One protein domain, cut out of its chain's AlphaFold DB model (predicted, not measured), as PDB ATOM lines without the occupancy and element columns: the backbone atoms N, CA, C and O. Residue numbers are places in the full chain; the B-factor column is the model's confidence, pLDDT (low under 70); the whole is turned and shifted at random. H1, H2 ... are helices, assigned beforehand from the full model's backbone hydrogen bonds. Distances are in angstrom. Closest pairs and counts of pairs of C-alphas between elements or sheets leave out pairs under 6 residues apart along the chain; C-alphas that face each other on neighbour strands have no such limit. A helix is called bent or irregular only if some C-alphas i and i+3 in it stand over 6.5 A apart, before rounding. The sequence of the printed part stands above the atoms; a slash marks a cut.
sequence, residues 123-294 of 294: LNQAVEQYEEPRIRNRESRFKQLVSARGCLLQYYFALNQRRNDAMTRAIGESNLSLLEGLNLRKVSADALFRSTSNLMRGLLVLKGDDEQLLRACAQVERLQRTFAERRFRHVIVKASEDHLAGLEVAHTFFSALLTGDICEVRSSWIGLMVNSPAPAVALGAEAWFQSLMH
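This is residues 123 to 294 of the 294 residues of an uncharacterized protein of Synechococcus sp. SYN20 (UniProt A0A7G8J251). A short helix, H4, lies in the core, and H1, H2, H5, H7, H8 and H9 form a ring of helices round it. Two small helices, H3 and H6, pack together at one end of the long axis, and H9 crosses the last residues of H1 towards the other end. The 172 printed residues hold nine named helices, H1 to H9 in chain order, and no named strand; the class is all helix. The whole is compact and rounded, with a radius of gyration of the C-alphas of 15.3 A and spans of 44 by 32 by 30 A.

Residues 123 to 140 hold no named element. Look next at H1, residues 141 to 158, which forms a hairpin with H2, residues 165 to 181: they touch at a shallow tilt of 18 degrees, opposite ways, closest at the C-alphas of Arg 149 and Ile 171, 6.3 A. H3, residues 189 to 193, touches H1 at residues 142 to 143 alone; the closest C-alphas are those of Lys 143 and Ala 191, 6.1 A. H1 and H4, residues 196 to 203, are the hubs, touching four helices each; they touch at a steep tilt of 56 degrees, with C-alphas 150 and 198 closest at 5.4 A. H5, residues 210 to 227, touches H2, closest at C-alphas 176 and 216, 6.2 A. H6, residues 230 to 237, touches H3, closest at C-alphas 190 and 235, 5.8 A. H7, residues 243 to 259, touches H5 at a shallow tilt of 24 degrees, opposite ways, closest at C-alphas 217 and 251, 6.0 A. H8, residues 262 to 273, forms a hairpin with H7, closest at C-alphas 256 and 262, 5.0 A. H9, residues 279 to 290, forms a hairpin with H8 and stands about perpendicular to H1 at 89 degrees; the closest C-alphas of H1 and H9, those of Phe 157 and Gly 284, are 4.2 A apart. The helix packing is part aligned, part crossed. H1 and H5 are apart. Every O i to N i+4 pair is within hydrogen-bond range in H1, H2, H3, H4, H5 and H9, against 2 of 4 in H6, 12 of 13 in H7 and 5 of 8 in H8.

Find C-alpha 141 at (-31.905, 9.738, -41.914), where H1 begins its 25.4 A; H2 covers 24.1 A, H5 25.7 A and H7 24.9 A. H9 ends at C-alpha 290, (-14.014, -13.631, -26.725). H6 and H8 are irregular: C-alphas 231 and 234 are 7.3 A apart, and C-alphas 264 and 267 7.5 A.

The farthest C-alphas, those of Arg 134 and His 294, are 45.4 A apart. The printed part has no cut, and no link between helices is long. Confidence is under 70 at residues 126 to 131, 161 to 163 and 294.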
ATOM      1  N   LEU A 123     -29.393  -2.875 -44.008       90.69
ATOM      2  CA  LEU A 123     -28.050  -3.467 -44.118       90.69
ATOM      3  C   LEU A 123     -27.640  -3.768 -45.573       90.69
ATOM      4  O   LEU A 123     -26.462  -3.785 -45.890       90.69
ATOM      5  N   ASN A 124     -28.609  -3.953 -46.474       78.50
ATOM      6  CA  ASN A 124     -28.353  -4.342 -47.869       78.50
ATOM      7  C   ASN A 124     -28.486  -3.180 -48.869       78.50
ATOM      8  O   ASN A 124     -28.496  -3.406 -50.075       78.50
ATOM      9  N   GLN A 125     -28.672  -1.945 -48.398       71.06
ATOM     10  CA  GLN A 125     -28.862  -0.797 -49.285       71.06
ATOM     11  C   GLN A 125     -27.533  -0.097 -49.548       71.06
ATOM     12  O   GLN A 125     -26.824   0.267 -48.608       71.06
ATOM     13  N   ALA A 126     -27.236   0.140 -50.829       64.50
ATOM     14  CA  ALA A 126     -26.151   1.023 -51.224       64.50
ATOM     15  C   ALA A 126     -26.347   2.398 -50.572       64.50
ATOM     16  O   ALA A 126     -27.456   2.935 -50.501       64.50
ATOM     17  N   VAL A 127     -25.256   2.956 -50.065       62.28
ATOM     18  CA  VAL A 127     -25.257   4.263 -49.417       62.28
ATOM     19  C   VAL A 127     -25.406   5.309 -50.515       62.28
ATOM     20  O   VAL A 127     -24.433   5.696 -51.157       62.28
ATOM     21  N   GLU A 128     -26.638   5.753 -50.758       60.97
ATOM     22  CA  GLU A 128     -26.877   6.960 -51.548       60.97
ATOM     23  C   GLU A 128     -26.113   8.130 -50.914       60.97
ATOM     24  O   GLU A 128     -26.018   8.234 -49.688       60.97
ATOM     25  N   GLN A 129     -25.556   9.026 -51.728       64.75
ATOM     26  CA  GLN A 129     -24.923  10.232 -51.200       64.75
ATOM     27  C   GLN A 129     -25.970  11.066 -50.446       64.75
ATOM     28  O   GLN A 129     -26.872  11.656 -51.038       64.75
ATOM     29  N   TYR A 130     -25.851  11.108 -49.118       65.19
ATOM     30  CA  TYR A 130     -26.782  11.832 -48.260       65.19
ATOM     31  C   TYR A 130     -26.347  13.288 -48.084       65.19
ATOM     32  O   TYR A 130     -25.324  13.578 -47.454       65.19
ATOM     33  N   GLU A 131     -27.171  14.218 -48.563       69.31
ATOM     34  CA  GLU A 131     -27.071  15.634 -48.216       69.31
ATOM     35  C   GLU A 131     -28.235  16.045 -47.303       69.31
ATOM     36  O   GLU A 131     -29.356  16.262 -47.753       69.31
ATOM     37  N   GLU A 132     -27.969  16.197 -46.001       75.75
ATOM     38  CA  GLU A 132     -28.967  16.619 -45.004       75.75
ATOM     39  C   GLU A 132     -28.540  17.899 -44.251       75.75
ATOM     40  O   GLU A 132     -28.469  17.917 -43.007       75.75
ATOM     41  N   PRO A 133     -28.220  19.005 -44.952       70.19
ATOM     42  CA  PRO A 133     -27.803  20.217 -44.274       70.19
ATOM     43  C   PRO A 133     -28.987  20.801 -43.494       70.19
ATOM     44  O   PRO A 133     -30.067  21.018 -44.033       70.19
ATOM     45  N   ARG A 134     -28.756  21.144 -42.220       73.69
ATOM     46  CA  ARG A 134     -29.705  21.892 -41.364       73.69
ATOM     47  C   ARG A 134     -30.985  21.131 -40.965       73.69
ATOM     48  O   ARG A 134     -31.962  21.766 -40.571       73.69
ATOM     49  N   ILE A 135     -30.970  19.799 -40.993       83.56
ATOM     50  CA  ILE A 135     -32.038  18.952 -40.433       83.56
ATOM     51  C   ILE A 135     -31.871  18.806 -38.908       83.56
ATOM     52  O   ILE A 135     -30.744  18.798 -38.392       83.56
ATOM     53  N   ARG A 136     -32.991  18.711 -38.164       86.88
ATOM     54  CA  ARG A 136     -32.950  18.418 -36.720       86.88
ATOM     55  C   ARG A 136     -32.330  17.042 -36.513       86.88
ATOM     56  O   ARG A 136     -32.622  16.106 -37.242       86.88
ATOM     57  N   ASN A 137     -31.540  16.882 -35.459       86.31
ATOM     58  CA  ASN A 137     -30.829  15.638 -35.186       86.31
ATOM     59  C   ASN A 137     -31.720  14.375 -35.215       86.31
ATOM     60  O   ASN A 137     -31.328  13.385 -35.816       86.31
ATOM     61  N   ARG A 138     -32.936  14.416 -34.651       89.00
ATOM     62  CA  ARG A 138     -33.888  13.284 -34.664       89.00
ATOM     63  C   ARG A 138     -34.601  13.080 -36.012       89.00
ATOM     64  O   ARG A 138     -35.175  12.028 -36.251       89.00
ATOM     65  N   GLU A 139     -34.575  14.059 -36.902       91.19
ATOM     66  CA  GLU A 139     -35.173  13.946 -38.239       91.19
ATOM     67  C   GLU A 139     -34.176  13.434 -39.285       91.19
ATOM     68  O   GLU A 139     -34.601  12.997 -40.345       91.19
ATOM     69  N   SER A 140     -32.874  13.456 -38.980       91.31
ATOM     70  CA  SER A 140     -31.816  12.999 -39.885       91.31
ATOM     71  C   SER A 140     -31.923  11.501 -40.171       91.31
ATOM     72  O   SER A 140     -31.918  10.687 -39.239       91.31
ATOM     73  N   ARG A 141     -31.948  11.133 -41.457       90.25
ATOM     74  CA  ARG A 141     -31.905   9.738 -41.914       90.25
ATOM     75  C   ARG A 141     -30.604   9.074 -41.487       90.25
ATOM     76  O   ARG A 141     -30.648   7.948 -41.005       90.25
ATOM     77  N   PHE A 142     -29.475   9.787 -41.567       91.62
ATOM     78  CA  PHE A 142     -28.189   9.290 -41.068       91.62
ATOM     79  C   PHE A 142     -28.288   8.865 -39.597       91.62
ATOM     80  O   PHE A 142     -27.936   7.737 -39.250       91.62
ATOM     81  N   LYS A 143     -28.850   9.726 -38.733       93.31
ATOM     82  CA  LYS A 143     -29.029   9.380 -37.317       93.31
ATOM     83  C   LYS A 143     -29.952   8.176 -37.133       93.31
ATOM     84  O   LYS A 143     -29.695   7.338 -36.265       93.31
ATOM     85  N   GLN A 144     -31.049   8.110 -37.884       94.69
ATOM     86  CA  GLN A 144     -31.994   6.997 -37.796       94.69
ATOM     87  C   GLN A 144     -31.314   5.677 -38.180       94.69
ATOM     88  O   GLN A 144     -31.354   4.746 -37.381       94.69
ATOM     89  N   LEU A 145     -30.576   5.633 -39.293       94.38
ATOM     90  CA  LEU A 145     -29.834   4.447 -39.734       94.38
ATOM     91  C   LEU A 145     -28.868   3.933 -38.661       94.38
ATOM     92  O   LEU A 145     -28.952   2.772 -38.261       94.38
ATOM     93  N   VAL A 146     -27.992   4.792 -38.127       95.00
ATOM     94  CA  VAL A 146     -27.037   4.340 -37.100       95.00
ATOM     95  C   VAL A 146     -27.727   3.966 -35.785       95.00
ATOM     96  O   VAL A 146     -27.255   3.094 -35.063       95.00
ATOM     97  N   SER A 147     -28.871   4.584 -35.465       96.50
ATOM     98  CA  SER A 147     -29.658   4.224 -34.277       96.50
ATOM     99  C   SER A 147     -30.323   2.857 -34.435       96.50
ATOM    100  O   SER A 147     -30.333   2.082 -33.480       96.50
ATOM    101  N   ALA A 148     -30.850   2.552 -35.626       97.19
ATOM    102  CA  ALA A 148     -31.421   1.250 -35.953       97.19
ATOM    103  C   ALA A 148     -30.360   0.154 -35.913       97.19
ATOM    104  O   ALA A 148     -30.558  -0.848 -35.237       97.19
ATOM    105  N   ARG A 149     -29.207   0.376 -36.551       97.00
ATOM    106  CA  ARG A 149     -28.085  -0.575 -36.553       97.00
ATOM    107  C   ARG A 149     -27.530  -0.814 -35.153       97.00
ATOM    108  O   ARG A 149     -27.331  -1.960 -34.771       97.00
ATOM    109  N   GLY A 150     -27.362   0.247 -34.361       96.44
ATOM    110  CA  GLY A 150     -26.981   0.125 -32.955       96.44
ATOM    111  C   GLY A 150     -28.004  -0.678 -32.146       96.44
ATOM    112  O   GLY A 150     -27.625  -1.577 -31.411       96.44
ATOM    113  N   CYS A 151     -29.302  -0.418 -32.317       97.25
ATOM    114  CA  CYS A 151     -30.359  -1.178 -31.643       97.25
ATOM    115  C   CYS A 151     -30.400  -2.652 -32.084       97.25
ATOM    116  O   CYS A 151     -30.494  -3.541 -31.241       97.25
ATOM    117  N   LEU A 152     -30.257  -2.916 -33.384       96.44
ATOM    118  CA  LEU A 152     -30.185  -4.262 -33.950       96.44
ATOM    119  C   LEU A 152     -28.968  -5.032 -33.428       96.44
ATOM    120  O   LEU A 152     -29.054  -6.231 -33.177       96.44
ATOM    121  N   LEU A 153     -27.849  -4.347 -33.202       95.81
ATOM    122  CA  LEU A 153     -26.688  -4.957 -32.577       95.81
ATOM    123  C   LEU A 153     -26.981  -5.399 -31.135       95.81
ATOM    124  O   LEU A 153     -26.710  -6.541 -30.778       95.81
ATOM    125  N   GLN A 154     -27.588  -4.529 -30.321       95.69
ATOM    126  CA  GLN A 154     -27.963  -4.878 -28.943       95.69
ATOM    127  C   GLN A 154     -28.979  -6.022 -28.910       95.69
ATOM    128  O   GLN A 154     -28.895  -6.890 -28.049       95.69
ATOM    129  N   TYR A 155     -29.906  -6.052 -29.870       95.19
ATOM    130  CA  TYR A 155     -30.822  -7.169 -30.072       95.19
ATOM    131  C   TYR A 155     -30.059  -8.485 -30.286       95.19
ATOM    132  O   TYR A 155     -30.320  -9.467 -29.597       95.19
ATOM    133  N   TYR A 156     -29.075  -8.510 -31.190       93.75
ATOM    134  CA  TYR A 156     -28.303  -9.726 -31.459       93.75
ATOM    135  C   TYR A 156     -27.381 -10.141 -30.311       93.75
ATOM    136  O   TYR A 156     -27.180 -11.342 -30.126       93.75
ATOM    137  N   PHE A 157     -26.874  -9.190 -29.522       93.25
ATOM    138  CA  PHE A 157     -26.196  -9.505 -28.265       93.25
ATOM    139  C   PHE A 157     -27.161 -10.110 -27.241       93.25
ATOM    140  O   PHE A 157     -26.854 -11.156 -26.677       93.25
ATOM    141  N   ALA A 158     -28.350  -9.528 -27.058       92.50
ATOM    142  CA  ALA A 158     -29.351 -10.030 -26.114       92.50
ATOM    143  C   ALA A 158     -29.805 -11.465 -26.421       92.50
ATOM    144  O   ALA A 158     -30.099 -12.221 -25.502       92.50
ATOM    145  N   LEU A 159     -29.835 -11.861 -27.697       86.81
ATOM    146  CA  LEU A 159     -30.183 -13.231 -28.075       86.81
ATOM    147  C   LEU A 159     -29.134 -14.272 -27.648       86.81
ATOM    148  O   LEU A 159     -29.463 -15.454 -27.630       86.81
ATOM    149  N   ASN A 160     -27.896 -13.866 -27.330       70.31
ATOM    150  CA  ASN A 160     -26.801 -14.736 -26.878       70.31
ATOM    151  C   ASN A 160     -26.612 -16.018 -27.725       70.31
ATOM    152  O   ASN A 160     -26.278 -17.094 -27.227       70.31
ATOM    153  N   GLN A 161     -26.858 -15.927 -29.033       64.31
ATOM    154  CA  GLN A 161     -26.670 -17.046 -29.951       64.31
ATOM    155  C   GLN A 161     -25.285 -16.934 -30.581       64.31
ATOM    156  O   GLN A 161     -25.012 -15.975 -31.304       64.31
ATOM    157  N   ARG A 162     -24.450 -17.968 -30.397       57.00
ATOM    158  CA  ARG A 162     -23.122 -18.153 -31.033       57.00
ATOM    159  C   ARG A 162     -23.135 -18.121 -32.582       57.00
ATOM    160  O   ARG A 162     -22.150 -18.476 -33.205       57.00
ATOM    161  N   ARG A 163     -24.257 -17.768 -33.224       58.50
ATOM    162  CA  ARG A 163     -24.493 -17.811 -34.680       58.50
ATOM    163  C   ARG A 163     -24.920 -16.470 -35.290       58.50
ATOM    164  O   ARG A 163     -25.322 -16.435 -36.448       58.50
ATOM    165  N   ASN A 164     -24.811 -15.362 -34.555       75.31
ATOM    166  CA  ASN A 164     -25.156 -14.034 -35.083       75.31
ATOM    167  C   ASN A 164     -24.003 -13.342 -35.842       75.31
ATOM    168  O   ASN A 164     -24.155 -12.186 -36.229       75.31
ATOM    169  N   ASP A 165     -22.887 -14.037 -36.101       82.31
ATOM    170  CA  ASP A 165     -21.689 -13.476 -36.753       82.31
ATOM    171  C   ASP A 165     -21.965 -12.862 -38.129       82.31
ATOM    172  O   ASP A 165     -21.436 -11.804 -38.452       82.31
ATOM    173  N   ALA A 166     -22.830 -13.479 -38.939       88.38
ATOM    174  CA  ALA A 166     -23.187 -12.922 -40.244       88.38
ATOM    175  C   ALA A 166     -23.901 -11.566 -40.114       88.38
ATOM    176  O   ALA A 166     -23.677 -10.660 -40.911       88.38
ATOM    177  N   MET A 167     -24.744 -11.410 -39.090       90.56
ATOM    178  CA  MET A 167     -25.510 -10.183 -38.875       90.56
ATOM    179  C   MET A 167     -24.666  -9.086 -38.231       90.56
ATOM    180  O   MET A 167     -24.773  -7.929 -38.632       90.56
ATOM    181  N   THR A 168     -23.812  -9.423 -37.261       91.00
ATOM    182  CA  THR A 168     -22.875  -8.458 -36.667       91.00
ATOM    183  C   THR A 168     -21.860  -7.976 -37.703       91.00
ATOM    184  O   THR A 168     -21.636  -6.770 -37.798       91.00
ATOM    185  N   ARG A 169     -21.357  -8.873 -38.565       91.06
ATOM    186  CA  ARG A 169     -20.527  -8.509 -39.722       91.06
ATOM    187  C   ARG A 169     -21.259  -7.563 -40.674       91.06
ATOM    188  O   ARG A 169     -20.744  -6.484 -40.950       91.06
ATOM    189  N   ALA A 170     -22.478  -7.908 -41.096       93.00
ATOM    190  CA  ALA A 170     -23.267  -7.058 -41.990       93.00
ATOM    191  C   ALA A 170     -23.522  -5.660 -41.394       93.00
ATOM    192  O   ALA A 170     -23.501  -4.665 -42.116       93.00
ATOM    193  N   ILE A 171     -23.722  -5.555 -40.072       95.38
ATOM    194  CA  ILE A 171     -23.809  -4.267 -39.367       95.38
ATOM    195  C   ILE A 171     -22.487  -3.489 -39.473       95.38
ATOM    196  O   ILE A 171     -22.527  -2.301 -39.804       95.38
ATOM    197  N   GLY A 172     -21.345  -4.135 -39.220       94.88
ATOM    198  CA  GLY A 172     -20.006  -3.552 -39.364       94.88
ATOM    199  C   GLY A 172     -19.756  -2.995 -40.759       94.88
ATOM    200  O   GLY A 172     -19.540  -1.792 -40.924       94.88
ATOM    201  N   GLU A 173     -19.884  -3.850 -41.770       94.06
ATOM    202  CA  GLU A 173     -19.676  -3.515 -43.183       94.06
ATOM    203  C   GLU A 173     -20.603  -2.384 -43.641       94.06
ATOM    204  O   GLU A 173     -20.172  -1.421 -44.276       94.06
ATOM    205  N   SER A 174     -21.875  -2.437 -43.242       93.88
ATOM    206  CA  SER A 174     -22.850  -1.396 -43.570       93.88
ATOM    207  C   SER A 174     -22.498  -0.037 -42.961       93.88
ATOM    208  O   SER A 174     -22.805   1.002 -43.552       93.88
ATOM    209  N   ASN A 175     -21.924  -0.005 -41.752       94.88
ATOM    210  CA  ASN A 175     -21.492   1.242 -41.115       94.88
ATOM    211  C   ASN A 175     -20.195   1.777 -41.725       94.88
ATOM    212  O   ASN A 175     -20.083   2.992 -41.895       94.88
ATOM    213  N   LEU A 176     -19.266   0.896 -42.107       94.56
ATOM    214  CA  LEU A 176     -18.063   1.279 -42.842       94.56
ATOM    215  C   LEU A 176     -18.430   1.904 -44.192       94.56
ATOM    216  O   LEU A 176     -18.077   3.054 -44.452       94.56
ATOM    217  N   SER A 177     -19.238   1.205 -44.992       92.44
ATOM    218  CA  SER A 177     -19.718   1.705 -46.285       92.44
ATOM    219  C   SER A 177     -20.474   3.031 -46.136       92.44
ATOM    220  O   SER A 177     -20.280   3.960 -46.926       92.44
ATOM    221  N   LEU A 178     -21.296   3.166 -45.081       91.81
ATOM    222  CA  LEU A 178     -21.992   4.419 -44.775       91.81
ATOM    223  C   LEU A 178     -21.008   5.568 -44.571       91.81
ATOM    224  O   LEU A 178     -21.235   6.642 -45.113       91.81
ATOM    225  N   LEU A 179     -19.934   5.361 -43.810       91.69
ATOM    226  CA  LEU A 179     -18.932   6.395 -43.554       91.69
ATOM    227  C   LEU A 179     -18.139   6.787 -44.798       91.69
ATOM    228  O   LEU A 179     -17.910   7.978 -45.032       91.69
ATOM    229  N   GLU A 180     -17.751   5.802 -45.600       91.94
ATOM    230  CA  GLU A 180     -16.990   6.017 -46.829       91.94
ATOM    231  C   GLU A 180     -17.785   6.849 -47.841       91.94
ATOM    232  O   GLU A 180     -17.259   7.819 -48.388       91.94
ATOM    233  N   GLY A 181     -19.077   6.548 -48.012       88.38
ATOM    234  CA  GLY A 181     -19.968   7.276 -48.921       88.38
ATOM    235  C   GLY A 181     -20.463   8.633 -48.400       88.38
ATOM    236  O   GLY A 181     -21.042   9.416 -49.158       88.38
ATOM    237  N   LEU A 182     -20.263   8.948 -47.115       88.38
ATOM    238  CA  LEU A 182     -20.852  10.138 -46.502       88.38
ATOM    239  C   LEU A 182     -20.050  11.407 -46.806       88.38
ATOM    240  O   LEU A 182     -18.868  11.534 -46.469       88.38
ATOM    241  N   ASN A 183     -20.732  12.433 -47.318       89.31
ATOM    242  CA  ASN A 183     -20.191  13.786 -47.321       89.31
ATOM    243  C   ASN A 183     -20.405  14.439 -45.945       89.31
ATOM    244  O   ASN A 183     -21.418  15.094 -45.689       89.31
ATOM    245  N   LEU A 184     -19.423  14.290 -45.049       90.56
ATOM    246  CA  LEU A 184     -19.501  14.763 -43.658       90.56
ATOM    247  C   LEU A 184     -19.852  16.255 -43.525       90.56
ATOM    248  O   LEU A 184     -20.522  16.654 -42.568       90.56
ATOM    249  N   ARG A 185     -19.455  17.090 -44.496       89.12
ATOM    250  CA  ARG A 185     -19.756  18.533 -44.501       89.12
ATOM    251  C   ARG A 185     -21.231  18.827 -44.776       89.12
ATOM    252  O   ARG A 185     -21.739  19.857 -44.328       89.12
ATOM    253  N   LYS A 186     -21.918  17.924 -45.476       88.75
ATOM    254  CA  LYS A 186     -23.335  18.036 -45.846       88.75
ATOM    255  C   LYS A 186     -24.283  17.454 -44.803       88.75
ATOM    256  O   LYS A 186     -25.480  17.703 -44.880       88.75
ATOM    257  N   VAL A 187     -23.772  16.765 -43.788       89.69
ATOM    258  CA  VAL A 187     -24.568  16.324 -42.635       89.69
ATOM    259  C   VAL A 187     -24.618  17.430 -41.583       89.69
ATOM    260  O   VAL A 187     -23.623  18.119 -41.330       89.69
ATOM    261  N   SER A 188     -25.775  17.609 -40.943       90.88
ATOM    262  CA  SER A 188     -25.927  18.489 -39.777       90.88
ATOM    263  C   SER A 188     -24.902  18.143 -38.686       90.88
ATOM    264  O   SER A 188     -24.786  16.985 -38.297       90.88
ATOM    265  N   ALA A 189     -24.172  19.139 -38.169       92.69
ATOM    266  CA  ALA A 189     -23.127  18.921 -37.159       92.69
ATOM    267  C   ALA A 189     -23.671  18.232 -35.894       92.69
ATOM    268  O   ALA A 189     -23.042  17.319 -35.369       92.69
ATOM    269  N   ASP A 190     -24.876  18.615 -35.455       92.75
ATOM    270  CA  ASP A 190     -25.555  18.004 -34.304       92.75
ATOM    271  C   ASP A 190     -26.004  16.564 -34.591       92.75
ATOM    272  O   ASP A 190     -25.939  15.707 -33.711       92.75
ATOM    273  N   ALA A 191     -26.433  16.267 -35.823       92.62
ATOM    274  CA  ALA A 191     -26.757  14.901 -36.235       92.62
ATOM    275  C   ALA A 191     -25.503  14.027 -36.265       92.62
ATOM    276  O   ALA A 191     -25.511  12.967 -35.649       92.62
ATOM    277  N   LEU A 192     -24.434  14.487 -36.918       94.31
ATOM    278  CA  LEU A 192     -23.196  13.730 -37.067       94.31
ATOM    279  C   LEU A 192     -22.542  13.446 -35.708       94.31
ATOM    280  O   LEU A 192     -22.317  12.288 -35.377       94.31
ATOM    281  N   PHE A 193     -22.330  14.480 -34.889       95.50
ATOM    282  CA  PHE A 193     -21.611  14.347 -33.621       95.50
ATOM    283  C   PHE A 193     -22.336  13.461 -32.597       95.50
ATOM    284  O   PHE A 193     -21.736  12.563 -32.020       95.50
ATOM    285  N   ARG A 194     -23.650  13.649 -32.404       94.00
ATOM    286  CA  ARG A 194     -24.429  12.851 -31.430       94.00
ATOM    287  C   ARG A 194     -24.795  11.450 -31.921       94.00
ATOM    288  O   ARG A 194     -25.497  10.714 -31.231       94.00
ATOM    289  N   SER A 195     -24.423  11.117 -33.149       94.62
ATOM    290  CA  SER A 195     -24.610   9.788 -33.733       94.62
ATOM    291  C   SER A 195     -23.346   8.942 -33.622       94.62
ATOM    292  O   SER A 195     -23.430   7.725 -33.764       94.62
ATOM    293  N   THR A 196     -22.207   9.573 -33.323       94.94
ATOM    294  CA  THR A 196     -20.882   8.958 -33.267       94.94
ATOM    295  C   THR A 196     -20.845   7.722 -32.387       94.94
ATOM    296  O   THR A 196     -20.410   6.685 -32.857       94.94
ATOM    297  N   SER A 197     -21.370   7.759 -31.160       93.69
ATOM    298  CA  SER A 197     -21.304   6.584 -30.279       93.69
ATOM    299  C   SER A 197     -22.052   5.374 -30.855       93.69
ATOM    300  O   SER A 197     -21.550   4.260 -30.795       93.69
ATOM    301  N   ASN A 198     -23.226   5.567 -31.469       95.00
ATOM    302  CA  ASN A 198     -23.948   4.462 -32.116       95.00
ATOM    303  C   ASN A 198     -23.276   3.999 -33.408       95.00
ATOM    304  O   ASN A 198     -23.280   2.808 -33.704       95.00
ATOM    305  N   LEU A 199     -22.691   4.930 -34.156       95.50
ATOM    306  CA  LEU A 199     -21.909   4.612 -35.338       95.50
ATOM    307  C   LEU A 199     -20.669   3.779 -34.977       95.50
ATOM    308  O   LEU A 199     -20.434   2.757 -35.610       95.50
ATOM    309  N   MET A 200     -19.927   4.170 -33.937       96.38
ATOM    310  CA  MET A 200     -18.756   3.436 -33.453       96.38
ATOM    311  C   MET A 200     -19.144   2.052 -32.949       96.38
ATOM    312  O   MET A 200     -18.525   1.089 -33.367       96.38
ATOM    313  N   ARG A 201     -20.232   1.913 -32.177       95.31
ATOM    314  CA  ARG A 201     -20.772   0.588 -31.808       95.31
ATOM    315  C   ARG A 201     -21.008  -0.303 -33.025       95.31
ATOM    316  O   ARG A 201     -20.659  -1.474 -33.020       95.31
ATOM    317  N   GLY A 202     -21.613   0.259 -34.069       94.81
ATOM    318  CA  GLY A 202     -21.859  -0.462 -35.308       94.81
ATOM    319  C   GLY A 202     -20.580  -0.843 -36.053       94.81
ATOM    320  O   GLY A 202     -20.546  -1.909 -36.645       94.81
ATOM    321  N   LEU A 203     -19.544  -0.003 -36.020       94.69
ATOM    322  CA  LEU A 203     -18.269  -0.240 -36.704       94.69
ATOM    323  C   LEU A 203     -17.364  -1.219 -35.936       94.69
ATOM    324  O   LEU A 203     -16.682  -2.034 -36.540       94.69
ATOM    325  N   LEU A 204     -17.398  -1.178 -34.605       94.50
ATOM    326  CA  LEU A 204     -16.563  -1.961 -33.685       94.50
ATOM    327  C   LEU A 204     -16.859  -3.466 -33.659       94.50
ATOM    328  O   LEU A 204     -16.181  -4.208 -32.952       94.50
ATOM    329  N   VAL A 205     -17.865  -3.910 -34.417       93.00
ATOM    330  CA  VAL A 205     -18.159  -5.332 -34.655       93.00
ATOM    331  C   VAL A 205     -17.637  -5.841 -35.996       93.00
ATOM    332  O   VAL A 205     -17.951  -6.962 -36.402       93.00
ATOM    333  N   LEU A 206     -16.855  -5.028 -36.702       90.25
ATOM    334  CA  LEU A 206     -16.195  -5.436 -37.930       90.25
ATOM    335  C   LEU A 206     -15.125  -6.493 -37.613       90.25
ATOM    336  O   LEU A 206     -14.135  -6.208 -36.945       90.25
ATOM    337  N   LYS A 207     -15.347  -7.717 -38.104       80.56
ATOM    338  CA  LYS A 207     -14.366  -8.813 -38.154       80.56
ATOM    339  C   LYS A 207     -13.866  -8.927 -39.592       80.56
ATOM    340  O   LYS A 207     -14.369  -9.769 -40.343       80.56
ATOM    341  N   GLY A 208     -13.017  -7.986 -39.987       77.56
ATOM    342  CA  GLY A 208     -12.488  -7.868 -41.344       77.56
ATOM    343  C   GLY A 208     -11.039  -8.323 -41.451       77.56
ATOM    344  O   GLY A 208     -10.391  -8.565 -40.435       77.56
ATOM    345  N   ASP A 209     -10.551  -8.422 -42.682       86.75
ATOM    346  CA  ASP A 209      -9.114  -8.486 -42.952       86.75
ATOM    347  C   ASP A 209      -8.427  -7.144 -42.637       86.75
ATOM    348  O   ASP A 209      -9.080  -6.125 -42.378       86.75
ATOM    349  N   ASP A 210      -7.094  -7.137 -42.670       89.62
ATOM    350  CA  ASP A 210      -6.291  -5.944 -42.392       89.62
ATOM    351  C   ASP A 210      -6.693  -4.754 -43.274       89.62
ATOM    352  O   ASP A 210      -6.706  -3.615 -42.808       89.62
ATOM    353  N   GLU A 211      -7.089  -4.988 -44.531       92.88
ATOM    354  CA  GLU A 211      -7.528  -3.923 -45.436       92.88
ATOM    355  C   GLU A 211      -8.818  -3.260 -44.934       92.88
ATOM    356  O   GLU A 211      -8.908  -2.028 -44.851       92.88
ATOM    357  N   GLN A 212      -9.821  -4.053 -44.559       92.19
ATOM    358  CA  GLN A 212     -11.069  -3.547 -43.995       92.19
ATOM    359  C   GLN A 212     -10.842  -2.807 -42.672       92.19
ATOM    360  O   GLN A 212     -11.448  -1.754 -42.444       92.19
ATOM    361  N   LEU A 213      -9.956  -3.318 -41.816       93.06
ATOM    362  CA  LEU A 213      -9.608  -2.690 -40.541       93.06
ATOM    363  C   LEU A 213      -8.871  -1.357 -40.739       93.06
ATOM    364  O   LEU A 213      -9.224  -0.359 -40.103       93.06
ATOM    365  N   LEU A 214      -7.922  -1.291 -41.677       95.00
ATOM    366  CA  LEU A 214      -7.234  -0.053 -42.056       95.00
ATOM    367  C   LEU A 214      -8.211   0.990 -42.609       95.00
ATOM    368  O   LEU A 214      -8.147   2.165 -42.239       95.00
ATOM    369  N   ARG A 215      -9.164   0.572 -43.450       95.75
ATOM    370  CA  ARG A 215     -10.224   1.456 -43.963       95.75
ATOM    371  C   ARG A 215     -11.102   1.998 -42.841       95.75
ATOM    372  O   ARG A 215     -11.384   3.198 -42.821       95.75
ATOM    373  N   ALA A 216     -11.508   1.148 -41.897       95.69
ATOM    374  CA  ALA A 216     -12.272   1.568 -40.726       95.69
ATOM    375  C   ALA A 216     -11.493   2.585 -39.879       95.69
ATOM    376  O   ALA A 216     -12.033   3.651 -39.567       95.69
ATOM    377  N   CYS A 217     -10.215   2.315 -39.600       95.56
ATOM    378  CA  CYS A 217      -9.328   3.227 -38.883       95.56
ATOM    379  C   CYS A 217      -9.231   4.596 -39.583       95.56
ATOM    380  O   CYS A 217      -9.495   5.634 -38.971       95.56
ATOM    381  N   ALA A 218      -9.014   4.613 -40.903       96.50
ATOM    382  CA  ALA A 218      -8.958   5.844 -41.689       96.50
ATOM    383  C   ALA A 218     -10.266   6.664 -41.625       96.50
ATOM    384  O   ALA A 218     -10.229   7.902 -41.615       96.50
ATOM    385  N   GLN A 219     -11.436   6.011 -41.556       96.62
ATOM    386  CA  GLN A 219     -12.710   6.719 -41.369       96.62
ATOM    387  C   GLN A 219     -12.859   7.303 -39.956       96.62
ATOM    388  O   GLN A 219     -13.390   8.410 -39.814       96.62
ATOM    389  N   VAL A 220     -12.371   6.613 -38.921       96.88
ATOM    390  CA  VAL A 220     -12.338   7.141 -37.546       96.88
ATOM    391  C   VAL A 220     -11.451   8.389 -37.478       96.88
ATOM    392  O   VAL A 220     -11.897   9.435 -37.003       96.88
ATOM    393  N   GLU A 221     -10.255   8.348 -38.063       96.25
ATOM    394  CA  GLU A 221      -9.345   9.502 -38.136       96.25
ATOM    395  C   GLU A 221      -9.927  10.664 -38.950       96.25
ATOM    396  O   GLU A 221      -9.761  11.847 -38.628       96.25
ATOM    397  N   ARG A 222     -10.646  10.355 -40.035       96.69
ATOM    398  CA  ARG A 222     -11.375  11.355 -40.826       96.69
ATOM    399  C   ARG A 222     -12.451  12.049 -39.986       96.69
ATOM    400  O   ARG A 222     -12.599  13.270 -40.101       96.69
ATOM    401  N   LEU A 223     -13.180  11.321 -39.138       96.81
ATOM    402  CA  LEU A 223     -14.149  11.911 -38.205       96.81
ATOM    403  C   LEU A 223     -13.471  12.775 -37.140       96.81
ATOM    404  O   LEU A 223     -13.923  13.898 -36.923       96.81
ATOM    405  N   GLN A 224     -12.376  12.308 -36.532       95.50
ATOM    406  CA  GLN A 224     -11.610  13.079 -35.543       95.50
ATOM    407  C   GLN A 224     -11.161  14.429 -36.123       95.50
ATOM    408  O   GLN A 224     -11.465  15.486 -35.561       95.50
ATOM    409  N   ARG A 225     -10.546  14.418 -37.314       96.00
ATOM    410  CA  ARG A 225     -10.168  15.647 -38.036       96.00
ATOM    411  C   ARG A 225     -11.373  16.533 -38.345       96.00
ATOM    412  O   ARG A 225     -11.299  17.750 -38.206       96.00
ATOM    413  N   THR A 226     -12.498  15.932 -38.731       95.94
ATOM    414  CA  THR A 226     -13.737  16.669 -39.012       95.94
ATOM    415  C   THR A 226     -14.283  17.354 -37.756       95.94
ATOM    416  O   THR A 226     -14.737  18.496 -37.826       95.94
ATOM    417  N   PHE A 227     -14.227  16.711 -36.589       96.50
ATOM    418  CA  PHE A 227     -14.734  17.279 -35.335       96.50
ATOM    419  C   PHE A 227     -13.863  18.398 -34.756       96.50
ATOM    420  O   PHE A 227     -14.372  19.198 -33.968       96.50
ATOM    421  N   ALA A 228     -12.625  18.555 -35.230       94.81
ATOM    422  CA  ALA A 228     -11.810  19.738 -34.955       94.81
ATOM    423  C   ALA A 228     -12.325  21.014 -35.666       94.81
ATOM    424  O   ALA A 228     -11.956  22.135 -35.297       94.81
ATOM    425  N   GLU A 229     -13.201  20.892 -36.674       95.94
ATOM    426  CA  GLU A 229     -13.748  22.045 -37.392       95.94
ATOM    427  C   GLU A 229     -14.632  22.935 -36.491       95.94
ATOM    428  O   GLU A 229     -15.420  22.480 -35.656       95.94
ATOM    429  N   ARG A 230     -14.608  24.256 -36.742       95.19
ATOM    430  CA  ARG A 230     -15.350  25.263 -35.953       95.19
ATOM    431  C   ARG A 230     -16.849  24.965 -35.814       95.19
ATOM    432  O   ARG A 230     -17.446  25.335 -34.802       95.19
ATOM    433  N   ARG A 231     -17.461  24.305 -36.804       93.62
ATOM    434  CA  ARG A 231     -18.901  23.999 -36.823       93.62
ATOM    435  C   ARG A 231     -19.354  23.063 -35.694       93.62
ATOM    436  O   ARG A 231     -20.544  23.039 -35.392       93.62
ATOM    437  N   PHE A 232     -18.433  22.331 -35.061       95.19
ATOM    438  CA  PHE A 232     -18.747  21.385 -33.987       95.19
ATOM    439  C   PHE A 232     -18.588  21.957 -32.579       95.19
ATOM    440  O   PHE A 232     -19.201  21.422 -31.661       95.19
ATOM    441  N   ARG A 233     -17.865  23.075 -32.396       94.12
ATOM    442  CA  ARG A 233     -17.549  23.642 -31.065       94.12
ATOM    443  C   ARG A 233     -18.769  23.742 -30.145       94.12
ATOM    444  O   ARG A 233     -18.746  23.277 -29.015       94.12
ATOM    445  N   HIS A 234     -19.861  24.313 -30.651       92.88
ATOM    446  CA  HIS A 234     -21.094  24.489 -29.871       92.88
ATOM    447  C   HIS A 234     -21.829  23.180 -29.585       92.88
ATOM    448  O   HIS A 234     -22.494  23.052 -28.563       92.88
ATOM    449  N   VAL A 235     -21.752  22.222 -30.509       92.31
ATOM    450  CA  VAL A 235     -22.406  20.919 -30.364       92.31
ATOM    451  C   VAL A 235     -21.685  20.090 -29.304       92.31
ATOM    452  O   VAL A 235     -22.359  19.523 -28.450       92.31
ATOM    453  N   ILE A 236     -20.347  20.091 -29.327       93.88
ATOM    454  CA  ILE A 236     -19.483  19.410 -28.354       93.88
ATOM    455  C   ILE A 236     -19.789  19.909 -26.940       93.88
ATOM    456  O   ILE A 236     -20.162  19.119 -26.084       93.88
ATOM    457  N   VAL A 237     -19.759  21.228 -26.720       92.50
ATOM    458  CA  VAL A 237     -20.026  21.837 -25.400       92.50
ATOM    459  C   VAL A 237     -21.425  21.506 -24.863       92.50
ATOM    460  O   VAL A 237     -21.646  21.481 -23.658       92.50
ATOM    461  N   LYS A 238     -22.400  21.272 -25.748       91.75
ATOM    462  CA  LYS A 238     -23.789  20.969 -25.373       91.75
ATOM    463  C   LYS A 238     -24.104  19.481 -25.298       91.75
ATOM    464  O   LYS A 238     -25.258  19.124 -25.027       91.75
ATOM    465  N   ALA A 239     -23.171  18.608 -25.651       89.94
ATOM    466  CA  ALA A 239     -23.388  17.180 -25.540       89.94
ATOM    467  C   ALA A 239     -23.340  16.772 -24.065       89.94
ATOM    468  O   ALA A 239     -22.543  17.286 -23.293       89.94
ATOM    469  N   SER A 240     -24.244  15.878 -23.673       86.94
ATOM    470  CA  SER A 240     -24.257  15.280 -22.335       86.94
ATOM    471  C   SER A 240     -23.354  14.050 -22.244       86.94
ATOM    472  O   SER A 240     -23.106  13.561 -21.152       86.94
ATOM    473  N   GLU A 241     -22.922  13.527 -23.391       86.88
ATOM    474  CA  GLU A 241     -22.078  12.344 -23.528       86.88
ATOM    475  C   GLU A 241     -20.754  12.750 -24.175       86.88
ATOM    476  O   GLU A 241     -20.735  13.591 -25.084       86.88
ATOM    477  N   ASP A 242     -19.664  12.114 -23.746       90.00
ATOM    478  CA  ASP A 242     -18.354  12.281 -24.366       90.00
ATOM    479  C   ASP A 242     -18.243  11.420 -25.633       90.00
ATOM    480  O   ASP A 242     -17.768  10.282 -25.644       90.00
ATOM    481  N   HIS A 243     -18.745  11.969 -26.736       93.56
ATOM    482  CA  HIS A 243     -18.685  11.307 -28.037       93.56
ATOM    483  C   HIS A 243     -17.261  11.247 -28.620       93.56
ATOM    484  O   HIS A 243     -17.042  10.468 -29.548       93.56
ATOM    485  N   LEU A 244     -16.317  12.055 -28.116       94.00
ATOM    486  CA  LEU A 244     -14.922  12.036 -28.569       94.00
ATOM    487  C   LEU A 244     -14.166  10.870 -27.935       94.00
ATOM    488  O   LEU A 244     -13.520  10.128 -28.670       94.00
ATOM    489  N   ALA A 245     -14.366  10.617 -26.639       92.31
ATOM    490  CA  ALA A 245     -13.847   9.413 -25.988       92.31
ATOM    491  C   ALA A 245     -14.294   8.133 -26.722       92.31
ATOM    492  O   ALA A 245     -13.512   7.210 -26.927       92.31
ATOM    493  N   GLY A 246     -15.537   8.095 -27.220       91.50
ATOM    494  CA  GLY A 246     -16.021   6.976 -28.034       91.50
ATOM    495  C   GLY A 246     -15.274   6.779 -29.367       91.50
ATOM    496  O   GLY A 246     -15.162   5.648 -29.831       91.50
ATOM    497  N   LEU A 247     -14.760   7.850 -29.987       94.50
ATOM    498  CA  LEU A 247     -13.908   7.747 -31.181       94.50
ATOM    499  C   LEU A 247     -12.506   7.260 -30.841       94.50
ATOM    500  O   LEU A 247     -11.944   6.480 -31.601       94.50
ATOM    501  N   GLU A 248     -11.949   7.723 -29.725       94.50
ATOM    502  CA  GLU A 248     -10.636   7.285 -29.248       94.50
ATOM    503  C   GLU A 248     -10.645   5.786 -28.959       94.50
ATOM    504  O   GLU A 248      -9.801   5.065 -29.479       94.50
ATOM    505  N   VAL A 249     -11.671   5.286 -28.259       94.62
ATOM    506  CA  VAL A 249     -11.857   3.842 -28.045       94.62
ATOM    507  C   VAL A 249     -11.904   3.081 -29.371       94.62
ATOM    508  O   VAL A 249     -11.287   2.025 -29.486       94.62
ATOM    509  N   ALA A 250     -12.604   3.608 -30.381       94.88
ATOM    510  CA  ALA A 250     -12.674   2.960 -31.687       94.88
ATOM    511  C   ALA A 250     -11.320   2.925 -32.408       94.88
ATOM    512  O   ALA A 250     -10.952   1.892 -32.961       94.88
ATOM    513  N   HIS A 251     -10.567   4.027 -32.375       94.69
ATOM    514  CA  HIS A 251      -9.233   4.110 -32.974       94.69
ATOM    515  C   HIS A 251      -8.249   3.143 -32.303       94.69
ATOM    516  O   HIS A 251      -7.597   2.353 -32.993       94.69
ATOM    517  N   THR A 252      -8.211   3.127 -30.966       94.62
ATOM    518  CA  THR A 252      -7.360   2.209 -30.198       94.62
ATOM    519  C   THR A 252      -7.744   0.755 -30.456       94.62
ATOM    520  O   THR A 252      -6.866  -0.084 -30.628       94.62
ATOM    521  N   PHE A 253      -9.040   0.445 -30.545       94.75
ATOM    522  CA  PHE A 253      -9.502  -0.911 -30.830       94.75
ATOM    523  C   PHE A 253      -9.063  -1.410 -32.212       94.75
ATOM    524  O   PHE A 253      -8.536  -2.515 -32.311       94.75
ATOM    525  N   PHE A 254      -9.234  -0.612 -33.275       93.75
ATOM    526  CA  PHE A 254      -8.772  -1.017 -34.610       93.75
ATOM    527  C   PHE A 254      -7.252  -1.145 -34.683       93.75
ATOM    528  O   PHE A 254      -6.755  -2.066 -35.324       93.75
ATOM    529  N   SER A 255      -6.517  -0.274 -33.989       91.75
ATOM    530  CA  SER A 255      -5.059  -0.386 -33.893       91.75
ATOM    531  C   SER A 255      -4.643  -1.686 -33.196       91.75
ATOM    532  O   SER A 255      -3.800  -2.406 -33.716       91.75
ATOM    533  N   ALA A 256      -5.288  -2.033 -32.078       92.19
ATOM    534  CA  ALA A 256      -5.018  -3.268 -31.345       92.19
ATOM    535  C   ALA A 256      -5.371  -4.529 -32.149       92.19
ATOM    536  O   ALA A 256      -4.668  -5.531 -32.061       92.19
ATOM    537  N   LEU A 257      -6.431  -4.488 -32.967       90.38
ATOM    538  CA  LEU A 257      -6.744  -5.577 -33.899       90.38
ATOM    539  C   LEU A 257      -5.634  -5.787 -34.937       90.38
ATOM    540  O   LEU A 257      -5.306  -6.928 -35.240       90.38
ATOM    541  N   LEU A 258      -5.054  -4.701 -35.454       88.88
ATOM    542  CA  LEU A 258      -3.974  -4.754 -36.444       88.88
ATOM    543  C   LEU A 258      -2.632  -5.204 -35.840       88.88
ATOM    544  O   LEU A 258      -1.827  -5.805 -36.545       88.88
ATOM    545  N   THR A 259      -2.367  -4.911 -34.561       89.25
ATOM    546  CA  THR A 259      -1.110  -5.308 -33.892       89.25
ATOM    547  C   THR A 259      -1.191  -6.644 -33.153       89.25
ATOM    548  O   THR A 259      -0.155  -7.232 -32.858       89.25
ATOM    549  N   GLY A 260      -2.401  -7.141 -32.875       84.31
ATOM    550  CA  GLY A 260      -2.644  -8.362 -32.102       84.31
ATOM    551  C   GLY A 260      -2.837  -8.142 -30.592       84.31
ATOM    552  O   GLY A 260      -3.077  -9.106 -29.867       84.31
ATOM    553  N   ASP A 261      -2.812  -6.898 -30.105       85.75
ATOM    554  CA  ASP A 261      -2.848  -6.544 -28.671       85.75
ATOM    555  C   ASP A 261      -4.275  -6.334 -28.122       85.75
ATOM    556  O   ASP A 261      -4.560  -5.429 -27.331       85.75
ATOM    557  N   ILE A 262      -5.230  -7.160 -28.550       86.62
ATOM    558  CA  ILE A 262      -6.659  -6.902 -28.312       86.62
ATOM    559  C   ILE A 262      -7.091  -6.974 -26.835       86.62
ATOM    560  O   ILE A 262      -8.081  -6.355 -26.441       86.62
ATOM    561  N   CYS A 263      -6.366  -7.690 -25.977       85.69
ATOM    562  CA  CYS A 263      -6.752  -7.855 -24.571       85.69
ATOM    563  C   CYS A 263      -6.811  -6.526 -23.799       85.69
ATOM    564  O   CYS A 263      -7.666  -6.365 -22.924       85.69
ATOM    565  N   GLU A 264      -5.955  -5.559 -24.139       86.94
ATOM    566  CA  GLU A 264      -5.850  -4.281 -23.422       86.94
ATOM    567  C   GLU A 264      -7.046  -3.353 -23.680       86.94
ATOM    568  O   GLU A 264      -7.407  -2.532 -22.833       86.94
ATOM    569  N   VAL A 265      -7.726  -3.521 -24.819       91.56
ATOM    570  CA  VAL A 265      -8.864  -2.682 -25.226       91.56
ATOM    571  C   VAL A 265     -10.221  -3.248 -24.808       91.56
ATOM    572  O   VAL A 265     -11.255  -2.633 -25.064       91.56
ATOM    573  N   ARG A 266     -10.254  -4.407 -24.136       92.81
ATOM    574  CA  ARG A 266     -11.503  -5.098 -23.781       92.81
ATOM    575  C   ARG A 266     -12.447  -4.230 -22.956       92.81
ATOM    576  O   ARG A 266     -13.605  -4.052 -23.325       92.81
ATOM    577  N   SER A 267     -11.965  -3.678 -21.845       92.44
ATOM    578  CA  SER A 267     -12.807  -2.927 -20.904       92.44
ATOM    579  C   SER A 267     -13.400  -1.667 -21.536       92.44
ATOM    580  O   SER A 267     -14.585  -1.376 -21.353       92.44
ATOM    581  N   SER A 268     -12.598  -0.930 -22.308       93.19
ATOM    582  CA  SER A 268     -13.043   0.279 -23.003       93.19
ATOM    583  C   SER A 268     -14.007  -0.049 -24.146       93.19
ATOM    584  O   SER A 268     -15.027   0.629 -24.292       93.19
ATOM    585  N   TRP A 269     -13.752  -1.132 -24.891       94.56
ATOM    586  CA  TRP A 269     -14.670  -1.643 -25.907       94.56
ATOM    587  C   TRP A 269     -16.021  -2.010 -25.286       94.56
ATOM    588  O   TRP A 269     -17.032  -1.453 -25.699       94.56
ATOM    589  N   ILE A 270     -16.071  -2.845 -24.239       93.31
ATOM    590  CA  ILE A 270     -17.339  -3.252 -23.598       93.31
ATOM    591  C   ILE A 270     -18.128  -2.028 -23.124       93.31
ATOM    592  O   ILE A 270     -19.331  -1.931 -23.383       93.31
ATOM    593  N   GLY A 271     -17.449  -1.078 -22.468       92.44
ATOM    594  CA  GLY A 271     -18.064   0.152 -21.969       92.44
ATOM    595  C   GLY A 271     -18.688   1.006 -23.075       92.44
ATOM    596  O   GLY A 271     -19.733   1.624 -22.869       92.44
ATOM    597  N   LEU A 272     -18.102   1.003 -24.274       93.75
ATOM    598  CA  LEU A 272     -18.713   1.638 -25.434       93.75
ATOM    599  C   LEU A 272     -19.848   0.785 -26.011       93.75
ATOM    600  O   LEU A 272     -20.899   1.330 -26.348       93.75
ATOM    601  N   MET A 273     -19.671  -0.530 -26.116       93.62
ATOM    602  CA  MET A 273     -20.578  -1.435 -26.820       93.62
ATOM    603  C   MET A 273     -21.918  -1.654 -26.139       93.62
ATOM    604  O   MET A 273     -22.937  -1.728 -26.828       93.62
ATOM    605  N   VAL A 274     -21.945  -1.742 -24.814       92.12
ATOM    606  CA  VAL A 274     -23.164  -2.022 -24.053       92.12
ATOM    607  C   VAL A 274     -23.856  -0.705 -23.712       92.12
ATOM    608  O   VAL A 274     -23.361   0.084 -22.914       92.12
ATOM    609  N   ASN A 275     -25.020  -0.442 -24.313       87.69
ATOM    610  CA  ASN A 275     -25.834   0.749 -24.003       87.69
ATOM    611  C   ASN A 275     -27.243   0.402 -23.488       87.69
ATOM    612  O   ASN A 275     -28.108   1.274 -23.368       87.69
ATOM    613  N   SER A 276     -27.462  -0.875 -23.178       87.56
ATOM    614  CA  SER A 276     -28.652  -1.403 -22.527       87.56
ATOM    615  C   SER A 276     -28.293  -1.881 -21.117       87.56
ATOM    616  O   SER A 276     -27.248  -2.505 -20.954       87.56
ATOM    617  N   PRO A 277     -29.150  -1.662 -20.104       88.06
ATOM    618  CA  PRO A 277     -28.936  -2.221 -18.771       88.06
ATOM    619  C   PRO A 277     -29.216  -3.734 -18.697       88.06
ATOM    620  O   PRO A 277     -29.053  -4.329 -17.638       88.06
ATOM    621  N   ALA A 278     -29.685  -4.359 -19.784       91.81
ATOM    622  CA  ALA A 278     -30.026  -5.776 -19.809       91.81
ATOM    623  C   ALA A 278     -28.767  -6.662 -19.685       91.81
ATOM    624  O   ALA A 278     -27.897  -6.582 -20.557       91.81
ATOM    625  N   PRO A 279     -28.681  -7.567 -18.689       92.19
ATOM    626  CA  PRO A 279     -27.507  -8.427 -18.502       92.19
ATOM    627  C   PRO A 279     -27.171  -9.287 -19.726       92.19
ATOM    628  O   PRO A 279     -26.001  -9.458 -20.062       92.19
ATOM    629  N   ALA A 280     -28.191  -9.773 -20.441       91.94
ATOM    630  CA  ALA A 280     -28.019 -10.592 -21.642       91.94
ATOM    631  C   ALA A 280     -27.220  -9.878 -22.745       91.94
ATOM    632  O   ALA A 280     -26.446 -10.508 -23.459       91.94
ATOM    633  N   VAL A 281     -27.356  -8.553 -22.858       94.06
ATOM    634  CA  VAL A 281     -26.597  -7.755 -23.830       94.06
ATOM    635  C   VAL A 281     -25.117  -7.717 -23.469       94.06
ATOM    636  O   VAL A 281     -24.277  -7.896 -24.347       94.06
ATOM    637  N   ALA A 282     -24.790  -7.509 -22.190       93.31
ATOM    638  CA  ALA A 282     -23.405  -7.506 -21.731       93.31
ATOM    639  C   ALA A 282     -22.751  -8.877 -21.948       93.31
ATOM    640  O   ALA A 282     -21.660  -8.953 -22.505       93.31
ATOM    641  N   LEU A 283     -23.455  -9.959 -21.603       92.38
ATOM    642  CA  LEU A 283     -22.988 -11.327 -21.842       92.38
ATOM    643  C   LEU A 283     -22.770 -11.617 -23.334       92.38
ATOM    644  O   LEU A 283     -21.754 -12.202 -23.700       92.38
ATOM    645  N   GLY A 284     -23.689 -11.184 -24.200       92.69
ATOM    646  CA  GLY A 284     -23.554 -11.356 -25.646       92.69
ATOM    647  C   GLY A 284     -22.396 -10.554 -26.243       92.69
ATOM    648  O   GLY A 284     -21.682 -11.063 -27.106       92.69
ATOM    649  N   ALA A 285     -22.178  -9.323 -25.771       93.06
ATOM    650  CA  ALA A 285     -21.037  -8.506 -26.175       93.06
ATOM    651  C   ALA A 285     -19.709  -9.149 -25.743       93.06
ATOM    652  O   ALA A 285     -18.765  -9.201 -26.527       93.06
ATOM    653  N   GLU A 286     -19.656  -9.701 -24.532       92.38
ATOM    654  CA  GLU A 286     -18.484 -10.409 -24.014       92.38
ATOM    655  C   GLU A 286     -18.180 -11.690 -24.786       92.38
ATOM    656  O   GLU A 286     -17.039 -11.921 -25.181       92.38
ATOM    657  N   ALA A 287     -19.202 -12.497 -25.071       91.25
ATOM    658  CA  ALA A 287     -19.050 -13.688 -25.899       91.25
ATOM    659  C   ALA A 287     -18.555 -13.332 -27.311       91.25
ATOM    660  O   ALA A 287     -17.710 -14.031 -27.873       91.25
ATOM    661  N   TRP A 288     -19.047 -12.225 -27.879       91.62
ATOM    662  CA  TRP A 288     -18.551 -11.722 -29.155       91.62
ATOM    663  C   TRP A 288     -17.079 -11.307 -29.058       91.62
ATOM    664  O   TRP A 288     -16.291 -11.704 -29.912       91.62
ATOM    665  N   PHE A 289     -16.676 -10.583 -28.013       91.69
ATOM    666  CA  PHE A 289     -15.281 -10.176 -27.838       91.69
ATOM    667  C   PHE A 289     -14.354 -11.386 -27.685       91.69
ATOM    668  O   PHE A 289     -13.312 -11.460 -28.327       91.69
ATOM    669  N   GLN A 290     -14.764 -12.385 -26.898       89.69
ATOM    670  CA  GLN A 290     -14.014 -13.631 -26.725       89.69
ATOM    671  C   GLN A 290     -13.799 -14.378 -28.040       89.69
ATOM    672  O   GLN A 290     -12.743 -14.965 -28.244       89.69
ATOM    673  N   SER A 291     -14.760 -14.307 -28.963       87.88
ATOM    674  CA  SER A 291     -14.623 -14.919 -30.288       87.88
ATOM    675  C   SER A 291     -13.604 -14.235 -31.210       87.88
ATOM    676  O   SER A 291     -13.397 -14.726 -32.311       87.88
ATOM    677  N   LEU A 292     -13.006 -13.106 -30.810       85.94
ATOM    678  CA  LEU A 292     -11.870 -12.505 -31.521       85.94
ATOM    679  C   LEU A 292     -10.523 -13.099 -31.096       85.94
ATOM    680  O   LEU A 292      -9.533 -12.909 -31.789       85.94
ATOM    681  N   MET A 293     -10.477 -13.773 -29.945       80.38
ATOM    682  CA  MET A 293      -9.253 -14.359 -29.387       80.38
ATOM    683  C   MET A 293      -9.029 -15.814 -29.837       80.38
ATOM    684  O   MET A 293      -8.085 -16.459 -29.379       80.38
ATOM    685  N   HIS A 294      -9.920 -16.348 -30.675       67.19
ATOM    686  CA  HIS A 294      -9.955 -17.736 -31.139       67.19
ATOM    687  C   HIS A 294     -10.052 -17.774 -32.661       67.19
ATOM    688  O   HIS A 294      -9.433 -18.690 -33.244       67.19
TER     689      HIS A 294